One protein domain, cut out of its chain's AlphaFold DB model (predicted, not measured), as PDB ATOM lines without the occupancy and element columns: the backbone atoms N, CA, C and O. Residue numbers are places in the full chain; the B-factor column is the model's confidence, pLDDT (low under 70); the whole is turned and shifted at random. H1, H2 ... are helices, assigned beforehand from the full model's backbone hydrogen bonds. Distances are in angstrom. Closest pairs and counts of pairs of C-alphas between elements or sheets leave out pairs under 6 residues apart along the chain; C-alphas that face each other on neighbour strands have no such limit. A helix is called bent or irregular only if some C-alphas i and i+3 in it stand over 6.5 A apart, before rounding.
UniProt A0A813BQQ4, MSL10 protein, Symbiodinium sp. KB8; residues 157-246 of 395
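AT A GLANCE: This is residues 157 to 246 of the 395 residues of the protein "MSL10 protein" of Symbiodinium sp. KB8 (UniProt A0A813BQQ4). Two long helices, H3 and H5, cross as a loose X with few contacts, the C-alphas of Met 197 and Leu 232 being closest, while H2 crosses the first part of H3, H1 packs on H2, and the short H4 packs on the last part of H3. From H4 the chain turns back, and H5 slants past H3 until its last residues, 239 to 246, stick out free. The printed part has 90 residues with five named helices, H1 to H5 in order along the chain, and no named strand; the class is all helix. It is only just compact, close to loose, with a radius of gyration of the C-alphas of 14.6 A and spans of 41 by 32 by 23 A.

IN THESE COORDINATES: H1 is residues 158 to 165, beginning at C-alpha 158 at (189.907, 223.822, 131.589). H2 is residues 167 to 177, 15.4 A from first to last C-alpha. H3, residues 187 to 208, is 31.1 A long and starts at C-alpha 187 at (188.235, 238.078, 132.898). H4 is residues 214 to 222, 12.5 A long. H5, residues 225 to 246, is 31.6 A long and ends at C-alpha 246 at (187.216, 239.904, 152.976); it is irregular, with C-alphas 242 and 245 being 7.0 A apart.

HOW THE PARTS SIT: H1 and H2 touch at a steep tilt of 64 degrees, opposite ways; their closest C-alphas, of Glu 162 and Ala 170, are 5.2 A apart. H2 touches H3 at residues 189 to 194 alone, about perpendicular at 88 degrees, and the closest C-alphas, of Leu 177 and Gly 193, are 5.1 A apart. H3 touches H4 with residues 204 to 207 alone, at a steep tilt of 61 degrees, opposite ways; the closest C-alphas are those of Thr 207 and Ala 217, at 6.2 A. The helix packing is mostly crossed, with none of these three pairs at a shallow tilt. H4 and H5 meet only through their link. H5 is close to H3 but not clearly touching, at a steep tilt of 60 degrees, opposite ways, with the C-alphas of Met 197 and Leu 232 closest at 7.3 A. H5 is also close to H2 but not clearly touching, about perpendicular at 85 degrees, with the C-alphas of Leu 173 and Pro 231 closest at 6.6 A. H1 and H5 are only just apart, 8.4 A at the closest C-alphas. In H3 and H4 every O i to N i+4 pair is within hydrogen-bond range; in H1 it is 3 of 4, in H2 6 of 7 and in H5 15 of 18.

THE WHOLE: The two C-alphas farthest apart, of Glu 159 and Gly 210, are 41.7 A apart. The printed part has no cut, and no link is long. Residues 221 to 226 also stand free. The mean pLDDT of the printed part is 77.9; residues under 70 are 204, 207 to 208, 212 and 214 to 223.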
ATOM      1  N   GLY A 157     192.037 228.154 132.690       78.31
ATOM      2  CA  GLY A 157     192.018 227.028 131.759       78.31
ATOM      3  C   GLY A 157     191.132 225.889 132.264       78.31
ATOM      4  O   GLY A 157     190.919 225.748 133.472       78.31
ATOM      5  N   LEU A 158     190.670 225.051 131.331       80.19
ATOM      6  CA  LEU A 158     189.907 223.822 131.589       80.19
ATOM      7  C   LEU A 158     190.552 222.970 132.699       80.19
ATOM      8  O   LEU A 158     189.888 222.579 133.651       80.19
ATOM      9  N   GLU A 159     191.872 222.815 132.642       81.25
ATOM     10  CA  GLU A 159     192.690 222.066 133.606       81.25
ATOM     11  C   GLU A 159     192.509 222.499 135.073       81.25
ATOM     12  O   GLU A 159     192.518 221.654 135.970       81.25
ATOM     13  N   HIS A 160     192.304 223.798 135.332       76.94
ATOM     14  CA  HIS A 160     192.073 224.334 136.679       76.94
ATOM     15  C   HIS A 160     190.631 224.118 137.153       76.94
ATOM     16  O   HIS A 160     190.390 223.959 138.348       76.94
ATOM     17  N   LEU A 161     189.664 224.138 136.233       72.25
ATOM     18  CA  LEU A 161     188.255 223.901 136.553       72.25
ATOM     19  C   LEU A 161     187.981 222.415 136.780       72.25
ATOM     20  O   LEU A 161     187.265 222.065 137.716       72.25
ATOM     21  N   GLU A 162     188.611 221.541 135.997       83.00
ATOM     22  CA  GLU A 162     188.518 220.087 136.153       83.00
ATOM     23  C   GLU A 162     189.038 219.614 137.509       83.00
ATOM     24  O   GLU A 162     188.474 218.690 138.094       83.00
ATOM     25  N   THR A 163     190.064 220.280 138.053       78.88
ATOM     26  CA  THR A 163     190.594 219.943 139.381       78.88
ATOM     27  C   THR A 163     189.605 220.238 140.510       78.88
ATOM     28  O   THR A 163     189.706 219.626 141.571       78.88
ATOM     29  N   VAL A 164     188.675 221.176 140.307       72.81
ATOM     30  CA  VAL A 164     187.752 221.654 141.349       72.81
ATOM     31  C   VAL A 164     186.345 221.072 141.190       72.81
ATOM     32  O   VAL A 164     185.714 220.755 142.195       72.81
ATOM     33  N   LEU A 165     185.853 220.936 139.956       73.94
ATOM     34  CA  LEU A 165     184.455 220.597 139.645       73.94
ATOM     35  C   LEU A 165     184.287 219.209 138.994       73.94
ATOM     36  O   LEU A 165     183.170 218.723 138.873       73.94
ATOM     37  N   GLY A 166     185.376 218.540 138.596       82.38
ATOM     38  CA  GLY A 166     185.312 217.295 137.823       82.38
ATOM     39  C   GLY A 166     185.081 217.528 136.323       82.38
ATOM     40  O   GLY A 166     184.655 218.597 135.893       82.38
ATOM     41  N   HIS A 167     185.411 216.526 135.505       84.25
ATOM     42  CA  HIS A 167     185.593 216.696 134.055       84.25
ATOM     43  C   HIS A 167     184.307 217.067 133.289       84.25
ATOM     44  O   HIS A 167     184.348 217.905 132.386       84.25
ATOM     45  N   GLU A 168     183.158 216.479 133.635       82.88
ATOM     46  CA  GLU A 168     181.896 216.757 132.928       82.88
ATOM     47  C   GLU A 168     181.319 218.135 133.286       82.88
ATOM     48  O   GLU A 168     180.902 218.889 132.404       82.88
ATOM     49  N   GLU A 169     181.353 218.505 134.567       78.44
ATOM     50  CA  GLU A 169     180.837 219.794 135.035       78.44
ATOM     51  C   GLU A 169     181.735 220.953 134.593       78.44
ATOM     52  O   GLU A 169     181.232 222.003 134.188       78.44
ATOM     53  N   ALA A 170     183.057 220.749 134.592       79.50
ATOM     54  CA  ALA A 170     184.010 221.732 134.094       79.50
ATOM     55  C   ALA A 170     183.781 222.043 132.609       79.50
ATOM     56  O   ALA A 170     183.768 223.215 132.242       79.50
ATOM     57  N   GLY A 171     183.523 221.035 131.764       83.81
ATOM     58  CA  GLY A 171     183.229 221.245 130.340       83.81
ATOM     59  C   GLY A 171     181.902 221.978 130.096       83.81
ATOM     60  O   GLY A 171     181.830 222.909 129.286       83.81
ATOM     61  N   ALA A 172     180.852 221.618 130.839       80.12
ATOM     62  CA  ALA A 172     179.557 222.296 130.763       80.12
ATOM     63  C   ALA A 172     179.630 223.760 131.240       80.12
ATOM     64  O   ALA A 172     178.959 224.631 130.688       80.12
ATOM     65  N   LEU A 173     180.458 224.042 132.247       76.31
ATOM     66  CA  LEU A 173     180.664 225.390 132.765       76.31
ATOM     67  C   LEU A 173     181.570 226.220 131.841       76.31
ATOM     68  O   LEU A 173     181.262 227.381 131.581       76.31
ATOM     69  N   LEU A 174     182.631 225.621 131.285       82.75
ATOM     70  CA  LEU A 174     183.531 226.298 130.348       82.75
ATOM     71  C   LEU A 174     182.789 226.704 129.075       82.75
ATOM     72  O   LEU A 174     182.859 227.860 128.696       82.75
ATOM     73  N   SER A 175     181.987 225.811 128.486       84.06
ATOM     74  CA  SER A 175     181.193 226.118 127.280       84.06
ATOM     75  C   SER A 175     180.164 227.243 127.458       84.06
ATOM     76  O   SER A 175     179.671 227.782 126.471       84.06
ATOM     77  N   ARG A 176     179.826 227.608 128.702       77.44
ATOM     78  CA  ARG A 176     178.952 228.752 129.005       77.44
ATOM     79  C   ARG A 176     179.706 230.038 129.315       77.44
ATOM     80  O   ARG A 176     179.144 231.112 129.126       77.44
ATOM     81  N   LEU A 177     180.923 229.936 129.844       78.00
ATOM     82  CA  LEU A 177     181.752 231.090 130.203       78.00
ATOM     83  C   LEU A 177     182.686 231.518 129.068       78.00
ATOM     84  O   LEU A 177     183.076 232.679 129.006       78.00
ATOM     85  N   ASP A 178     183.045 230.591 128.189       84.88
ATOM     86  CA  ASP A 178     183.887 230.804 127.020       84.88
ATOM     87  C   ASP A 178     183.026 231.244 125.829       84.88
ATOM     88  O   ASP A 178     182.566 230.441 125.017       84.88
ATOM     89  N   VAL A 179     182.763 232.549 125.767       83.75
ATOM     90  CA  VAL A 179     181.975 233.156 124.687       83.75
ATOM     91  C   VAL A 179     182.748 233.147 123.360       83.75
ATOM     92  O   VAL A 179     182.124 233.105 122.298       83.75
ATOM     93  N   SER A 180     184.087 233.171 123.390       86.25
ATOM     94  CA  SER A 180     184.915 233.166 122.177       86.25
ATOM     95  C   SER A 180     185.160 231.772 121.594       86.25
ATOM     96  O   SER A 180     185.447 231.660 120.399       86.25
ATOM     97  N   GLY A 181     184.995 230.719 122.395       88.25
ATOM     98  CA  GLY A 181     185.212 229.329 122.002       88.25
ATOM     99  C   GLY A 181     186.691 228.935 121.930       88.25
ATOM    100  O   GLY A 181     187.025 227.964 121.245       88.25
ATOM    101  N   ASP A 182     187.590 229.683 122.577       89.56
ATOM    102  CA  ASP A 182     189.039 229.440 122.547       89.56
ATOM    103  C   ASP A 182     189.536 228.511 123.678       89.56
ATOM    104  O   ASP A 182     190.739 228.265 123.829       89.56
ATOM    105  N   SER A 183     188.602 227.944 124.445       84.69
ATOM    106  CA  SER A 183     188.825 227.122 125.637       84.69
ATOM    107  C   SER A 183     189.583 227.844 126.758       84.69
ATOM    108  O   SER A 183     190.192 227.196 127.620       84.69
ATOM    109  N   ARG A 184     189.562 229.182 126.773       83.44
ATOM    110  CA  ARG A 184     190.149 230.020 127.820       83.44
ATOM    111  C   ARG A 184     189.157 231.091 128.234       83.44
ATOM    112  O   ARG A 184     188.757 231.938 127.460       83.44
ATOM    113  N   VAL A 185     188.841 231.137 129.522       82.69
ATOM    114  CA  VAL A 185     187.949 232.184 130.020       82.69
ATOM    115  C   VAL A 185     188.787 233.399 130.414       82.69
ATOM    116  O   VAL A 185     189.507 233.380 131.423       82.69
ATOM    117  N   SER A 186     188.720 234.467 129.617       86.38
ATOM    118  CA  SER A 186     189.268 235.766 130.008       86.38
ATOM    119  C   SER A 186     188.418 236.410 131.109       86.38
ATOM    120  O   SER A 186     187.246 236.093 131.292       86.38
ATOM    121  N   LEU A 187     188.987 237.363 131.857       77.06
ATOM    122  CA  LEU A 187     188.235 238.078 132.898       77.06
ATOM    123  C   LEU A 187     186.996 238.792 132.327       77.06
ATOM    124  O   LEU A 187     185.981 238.863 133.007       77.06
ATOM    125  N   ALA A 188     187.083 239.303 131.094       79.62
ATOM    126  CA  ALA A 188     185.975 239.986 130.432       79.62
ATOM    127  C   ALA A 188     184.832 239.011 130.107       79.62
ATOM    128  O   ALA A 188     183.692 239.267 130.489       79.62
ATOM    129  N   GLU A 189     185.149 237.864 129.504       82.06
ATOM    130  CA  GLU A 189     184.166 236.816 129.192       82.06
ATOM    131  C   GLU A 189     183.572 236.207 130.460       82.06
ATOM    132  O   GLU A 189     182.367 236.000 130.537       82.06
ATOM    133  N   PHE A 190     184.385 236.020 131.506       79.06
ATOM    134  CA  PHE A 190     183.881 235.617 132.813       79.06
ATOM    135  C   PHE A 190     182.863 236.631 133.342       79.06
ATOM    136  O   PHE A 190     181.772 236.249 133.755       79.06
ATOM    137  N   THR A 191     183.184 237.931 133.323       77.31
ATOM    138  CA  THR A 191     182.249 238.962 133.800       77.31
ATOM    139  C   THR A 191     180.980 239.038 132.960       77.31
ATOM    140  O   THR A 191     179.907 239.228 133.528       77.31
ATOM    141  N   GLU A 192     181.076 238.852 131.644       83.25
ATOM    142  CA  GLU A 192     179.930 238.851 130.734       83.25
ATOM    143  C   GLU A 192     179.052 237.609 130.937       83.25
ATOM    144  O   GLU A 192     177.836 237.733 131.075       83.25
ATOM    145  N   GLY A 193     179.659 236.429 131.080       78.44
ATOM    146  CA  GLY A 193     178.957 235.188 131.397       78.44
ATOM    147  C   GLY A 193     178.244 235.253 132.750       78.44
ATOM    148  O   GLY A 193     177.075 234.881 132.862       78.44
ATOM    149  N   ILE A 194     178.901 235.805 133.775       75.19
ATOM    150  CA  ILE A 194     178.299 236.024 135.098       75.19
ATOM    151  C   ILE A 194     177.164 237.053 135.033       75.19
ATOM    152  O   ILE A 194     176.118 236.836 135.648       75.19
ATOM    153  N   ALA A 195     177.335 238.148 134.288       78.62
ATOM    154  CA  ALA A 195     176.282 239.141 134.086       78.62
ATOM    155  C   ALA A 195     175.063 238.523 133.380       78.62
ATOM    156  O   ALA A 195     173.943 238.674 133.863       78.62
ATOM    157  N   GLY A 196     175.274 237.730 132.325       79.00
ATOM    158  CA  GLY A 196     174.203 237.012 131.629       79.00
ATOM    159  C   GLY A 196     173.485 235.987 132.516       79.00
ATOM    160  O   GLY A 196     172.255 235.860 132.469       79.00
ATOM    161  N   MET A 197     174.220 235.289 133.388       74.88
ATOM    162  CA  MET A 197     173.629 234.414 134.406       74.88
ATOM    163  C   MET A 197     172.795 235.200 135.428       74.88
ATOM    164  O   MET A 197     171.707 234.754 135.798       74.88
ATOM    165  N   TRP A 198     173.271 236.368 135.870       79.19
ATOM    166  CA  TRP A 198     172.546 237.231 136.803       79.19
ATOM    167  C   TRP A 198     171.270 237.807 136.189       79.19
ATOM    168  O   TRP A 198     170.224 237.772 136.833       79.19
ATOM    169  N   ASP A 199     171.311 238.259 134.938       80.81
ATOM    170  CA  ASP A 199     170.128 238.744 134.220       80.81
ATOM    171  C   ASP A 199     169.088 237.632 134.037       80.81
ATOM    172  O   ASP A 199     167.886 237.851 134.224       80.81
ATOM    173  N   SER A 200     169.543 236.404 133.766       78.06
ATOM    174  CA  SER A 200     168.678 235.221 133.708       78.06
ATOM    175  C   SER A 200     168.030 234.927 135.066       78.06
ATOM    176  O   SER A 200     166.823 234.681 135.142       78.06
ATOM    177  N   PHE A 201     168.799 235.019 136.156       73.81
ATOM    178  CA  PHE A 201     168.289 234.850 137.518       73.81
ATOM    179  C   PHE A 201     167.307 235.961 137.918       73.81
ATOM    180  O   PHE A 201     166.229 235.667 138.430       73.81
ATOM    181  N   ALA A 202     167.627 237.226 137.647       77.44
ATOM    182  CA  ALA A 202     166.759 238.367 137.926       77.44
ATOM    183  C   ALA A 202     165.442 238.272 137.139       77.44
ATOM    184  O   ALA A 202     164.369 238.541 137.684       77.44
ATOM    185  N   THR A 203     165.499 237.807 135.888       76.50
ATOM    186  CA  THR A 203     164.315 237.535 135.059       76.50
ATOM    187  C   THR A 203     163.478 236.392 135.640       76.50
ATOM    188  O   THR A 203     162.247 236.494 135.706       76.50
ATOM    189  N   ALA A 204     164.116 235.328 136.138       68.44
ATOM    190  CA  ALA A 204     163.429 234.242 136.834       68.44
ATOM    191  C   ALA A 204     162.773 234.717 138.142       68.44
ATOM    192  O   ALA A 204     161.600 234.428 138.384       68.44
ATOM    193  N   GLN A 205     163.474 235.520 138.947       75.50
ATOM    194  CA  GLN A 205     162.941 236.114 140.176       75.50
ATOM    195  C   GLN A 205     161.761 237.053 139.889       75.50
ATOM    196  O   GLN A 205     160.751 237.000 140.590       75.50
ATOM    197  N   ALA A 206     161.851 237.888 138.850       76.44
ATOM    198  CA  ALA A 206     160.756 238.756 138.420       76.44
ATOM    199  C   ALA A 206     159.529 237.948 137.967       76.44
ATOM    200  O   ALA A 206     158.396 238.332 138.262       76.44
ATOM    201  N   THR A 207     159.753 236.797 137.328       69.06
ATOM    202  CA  THR A 207     158.690 235.863 136.931       69.06
ATOM    203  C   THR A 207     158.029 235.204 138.143       69.06
ATOM    204  O   THR A 207     156.803 235.186 138.233       69.06
ATOM    205  N   LEU A 208     158.813 234.754 139.129       68.62
ATOM    206  CA  LEU A 208     158.302 234.198 140.392       68.62
ATOM    207  C   LEU A 208     157.543 235.232 141.234       68.62
ATOM    208  O   LEU A 208     156.547 234.901 141.871       68.62
ATOM    209  N   ALA A 209     157.972 236.494 141.203       78.38
ATOM    210  CA  ALA A 209     157.270 237.604 141.843       78.38
ATOM    211  C   ALA A 209     155.990 238.032 141.091       78.38
ATOM    212  O   ALA A 209     155.365 239.021 141.476       78.38
ATOM    213  N   GLY A 210     155.613 237.333 140.010       73.25
ATOM    214  CA  GLY A 210     154.426 237.622 139.204       73.25
ATOM    215  C   GLY A 210     154.515 238.923 138.399       73.25
ATOM    216  O   GLY A 210     153.489 239.445 137.973       73.25
ATOM    217  N   ARG A 211     155.722 239.480 138.215       73.19
ATOM    218  CA  ARG A 211     155.936 240.758 137.513       73.19
ATOM    219  C   ARG A 211     156.045 240.614 135.997       73.19
ATOM    220  O   ARG A 211     155.922 241.616 135.300       73.19
ATOM    221  N   THR A 212     156.271 239.410 135.479       66.06
ATOM    222  CA  THR A 212     156.415 239.153 134.038       66.06
ATOM    223  C   THR A 212     155.370 238.159 133.527       66.06
ATOM    224  O   THR A 212     154.765 237.394 134.276       66.06
ATOM    225  N   THR A 213     155.105 238.230 132.223       70.25
ATOM    226  CA  THR A 213     154.070 237.461 131.519       70.25
ATOM    227  C   THR A 213     154.349 235.955 131.503       70.25
ATOM    228  O   THR A 213     155.499 235.535 131.420       70.25
ATOM    229  N   VAL A 214     153.285 235.148 131.432       66.88
ATOM    230  CA  VAL A 214     153.281 233.666 131.392       66.88
ATOM    231  C   VAL A 214     154.294 233.056 130.399       66.88
ATOM    232  O   VAL A 214     154.806 231.967 130.633       66.88
ATOM    233  N   SER A 215     154.648 233.770 129.323       63.53
ATOM    234  CA  SER A 215     155.631 233.319 128.329       63.53
ATOM    235  C   SER A 215     157.043 233.104 128.893       63.53
ATOM    236  O   SER A 215     157.690 232.138 128.500       63.53
ATOM    237  N   SER A 216     157.532 233.951 129.811       61.84
ATOM    238  CA  SER A 216     158.869 233.763 130.407       61.84
ATOM    239  C   SER A 216     158.882 232.611 131.412       61.84
ATOM    240  O   SER A 216     159.878 231.900 131.522       61.84
ATOM    241  N   ALA A 217     157.756 232.367 132.090       61.38
ATOM    242  CA  ALA A 217     157.586 231.218 132.977       61.38
ATOM    243  C   ALA A 217     157.638 229.891 132.208       61.38
ATOM    244  O   ALA A 217     158.261 228.939 132.672       61.38
ATOM    245  N   VAL A 218     157.037 229.839 131.012       65.06
ATOM    246  CA  VAL A 218     157.092 228.658 130.137       65.06
ATOM    247  C   VAL A 218     158.515 228.411 129.636       65.06
ATOM    248  O   VAL A 218     158.966 227.273 129.679       65.06
ATOM    249  N   SER A 219     159.268 229.445 129.247       63.09
ATOM    250  CA  SER A 219     160.679 229.278 128.859       63.09
ATOM    251  C   SER A 219     161.549 228.720 129.992       63.09
ATOM    252  O   SER A 219     162.419 227.897 129.729       63.09
ATOM    253  N   ILE A 220     161.284 229.104 131.246       63.84
ATOM    254  CA  ILE A 220     161.974 228.554 132.427       63.84
ATOM    255  C   ILE A 220     161.532 227.114 132.726       63.84
ATOM    256  O   ILE A 220     162.339 226.332 133.204       63.84
ATOM    257  N   LEU A 221     160.277 226.749 132.444       65.00
ATOM    258  CA  LEU A 221     159.767 225.379 132.605       65.00
ATOM    259  C   LEU A 221     160.247 224.417 131.507       65.00
ATOM    260  O   LEU A 221     160.323 223.217 131.751       65.00
ATOM    261  N   VAL A 222     160.538 224.924 130.303       68.12
ATOM    262  CA  VAL A 222     161.095 224.131 129.188       68.12
ATOM    263  C   VAL A 222     162.612 223.973 129.309       68.12
ATOM    264  O   VAL A 222     163.161 222.961 128.875       68.12
ATOM    265  N   LEU A 223     163.297 224.945 129.911       64.94
ATOM    266  CA  LEU A 223     164.692 224.794 130.303       64.94
ATOM    267  C   LEU A 223     164.763 223.911 131.547       64.94
ATOM    268  O   LEU A 223     164.095 224.168 132.543       64.94
ATOM    269  N   ASP A 224     165.585 222.869 131.500       72.62
ATOM    270  CA  ASP A 224     165.839 222.042 132.671       72.62
ATOM    271  C   ASP A 224     166.398 222.927 133.796       72.62
ATOM    272  O   ASP A 224     167.525 223.425 133.734       72.62
ATOM    273  N   VAL A 225     165.574 223.174 134.816       71.69
ATOM    274  CA  VAL A 225     165.889 224.072 135.932       71.69
ATOM    275  C   VAL A 225     167.171 223.615 136.638       71.69
ATOM    276  O   VAL A 225     167.951 224.446 137.112       71.69
ATOM    277  N   SER A 226     167.439 222.304 136.643       74.06
ATOM    278  CA  SER A 226     168.666 221.737 137.202       74.06
ATOM    279  C   SER A 226     169.913 222.186 136.431       74.06
ATOM    280  O   SER A 226     170.917 222.550 137.045       74.06
ATOM    281  N   ALA A 227     169.818 222.298 135.102       74.50
ATOM    282  CA  ALA A 227     170.916 222.700 134.230       74.50
ATOM    283  C   ALA A 227     171.311 224.178 134.388       74.50
ATOM    284  O   ALA A 227     172.386 224.573 133.934       74.50
ATOM    285  N   VAL A 228     170.475 225.019 135.004       70.62
ATOM    286  CA  VAL A 228     170.795 226.428 135.306       70.62
ATOM    287  C   VAL A 228     171.164 226.610 136.778       70.62
ATOM    288  O   VAL A 228     172.129 227.309 137.082       70.62
ATOM    289  N   LEU A 229     170.441 225.954 137.691       75.19
ATOM    290  CA  LEU A 229     170.692 226.073 139.128       75.19
ATOM    291  C   LEU A 229     172.038 225.483 139.549       75.19
ATOM    292  O   LEU A 229     172.708 226.092 140.379       75.19
ATOM    293  N   LEU A 230     172.451 224.344 138.982       80.81
ATOM    294  CA  LEU A 230     173.736 223.718 139.311       80.81
ATOM    295  C   LEU A 230     174.928 224.658 139.048       80.81
ATOM    296  O   LEU A 230     175.622 224.995 140.011       80.81
ATOM    297  N   PRO A 231     175.143 225.185 137.826       78.00
ATOM    298  CA  PRO A 231     176.267 226.085 137.572       78.00
ATOM    299  C   PRO A 231     176.140 227.414 138.324       78.00
ATOM    300  O   PRO A 231     177.146 227.943 138.792       78.00
ATOM    301  N   LEU A 232     174.922 227.937 138.521       76.94
ATOM    302  CA  LEU A 232     174.712 229.129 139.348       76.94
ATOM    303  C   LEU A 232     175.125 228.881 140.803       76.94
ATOM    304  O   LEU A 232     175.792 229.722 141.398       76.94
ATOM    305  N   SER A 233     174.777 227.726 141.371       79.69
ATOM    306  CA  SER A 233     175.173 227.360 142.730       79.69
ATOM    307  C   SER A 233     176.688 227.186 142.859       79.69
ATOM    308  O   SER A 233     177.263 227.678 143.827       79.69
ATOM    309  N   ALA A 234     177.346 226.594 141.857       83.19
ATOM    310  CA  ALA A 234     178.800 226.453 141.814       83.19
ATOM    311  C   ALA A 234     179.502 227.820 141.742       83.19
ATOM    312  O   ALA A 234     180.452 228.073 142.483       83.19
ATOM    313  N   VAL A 235     178.988 228.739 140.919       80.00
ATOM    314  CA  VAL A 235     179.464 230.126 140.842       80.00
ATOM    315  C   VAL A 235     179.263 230.855 142.169       80.00
ATOM    316  O   VAL A 235     180.199 231.471 142.674       80.00
ATOM    317  N   LEU A 236     178.071 230.777 142.769       81.62
ATOM    318  CA  LEU A 236     177.787 231.412 144.059       81.62
ATOM    319  C   LEU A 236     178.686 230.857 145.167       81.62
ATOM    320  O   LEU A 236     179.191 231.620 145.991       81.62
ATOM    321  N   LEU A 237     178.937 229.547 145.161       88.00
ATOM    322  CA  LEU A 237     179.852 228.894 146.087       88.00
ATOM    323  C   LEU A 237     181.292 229.388 145.880       88.00
ATOM    324  O   LEU A 237     181.939 229.797 146.845       88.00
ATOM    325  N   ALA A 238     181.777 229.442 144.638       82.56
ATOM    326  CA  ALA A 238     183.104 229.965 144.314       82.56
ATOM    327  C   ALA A 238     183.266 231.434 144.744       82.56
ATOM    328  O   ALA A 238     184.257 231.798 145.381       82.56
ATOM    329  N   VAL A 239     182.259 232.272 144.478       82.62
ATOM    330  CA  VAL A 239     182.219 233.677 144.913       82.62
ATOM    331  C   VAL A 239     182.220 233.777 146.440       82.62
ATOM    332  O   VAL A 239     182.925 234.620 146.995       82.62
ATOM    333  N   SER A 240     181.498 232.897 147.139       86.06
ATOM    334  CA  SER A 240     181.481 232.875 148.605       86.06
ATOM    335  C   SER A 240     182.861 232.572 149.200       86.06
ATOM    336  O   SER A 240     183.270 233.238 150.151       86.06
ATOM    337  N   PHE A 241     183.632 231.659 148.597       91.38
ATOM    338  CA  PHE A 241     185.005 231.379 149.020       91.38
ATOM    339  C   PHE A 241     185.961 232.533 148.706       91.38
ATOM    340  O   PHE A 241     186.827 232.843 149.522       91.38
ATOM    341  N   ALA A 242     185.782 233.210 147.568       84.62
ATOM    342  CA  ALA A 242     186.593 234.368 147.201       84.62
ATOM    343  C   ALA A 242     186.343 235.579 148.121       84.62
ATOM    344  O   ALA A 242     187.282 236.266 148.528       84.62
ATOM    345  N   ILE A 243     185.081 235.837 148.475       90.69
ATOM    346  CA  ILE A 243     184.667 236.977 149.308       90.69
ATOM    347  C   ILE A 243     184.808 236.675 150.807       90.69
ATOM    348  O   ILE A 243     184.999 237.598 151.604       90.69
ATOM    349  N   GLY A 244     184.758 235.401 151.202       91.25
ATOM    350  CA  GLY A 244     184.780 234.948 152.594       91.25
ATOM    351  C   GLY A 244     185.870 235.604 153.452       91.25
ATOM    352  O   GLY A 244     185.538 236.192 154.483       91.25
ATOM    353  N   PRO A 245     187.153 235.602 153.037       92.00
ATOM    354  CA  PRO A 245     188.221 236.267 153.782       92.00
ATOM    355  C   PRO A 245     188.002 237.776 153.958       92.00
ATOM    356  O   PRO A 245     188.266 238.314 155.033       92.00
ATOM    357  N   SER A 246     187.491 238.462 152.934       91.75
ATOM    358  CA  SER A 246     187.216 239.904 152.976       91.75
ATOM    359  C   SER A 246     186.083 240.233 153.947       91.75
ATOM    360  O   SER A 246     186.223 241.136 154.769       91.75
TER     361      SER A 246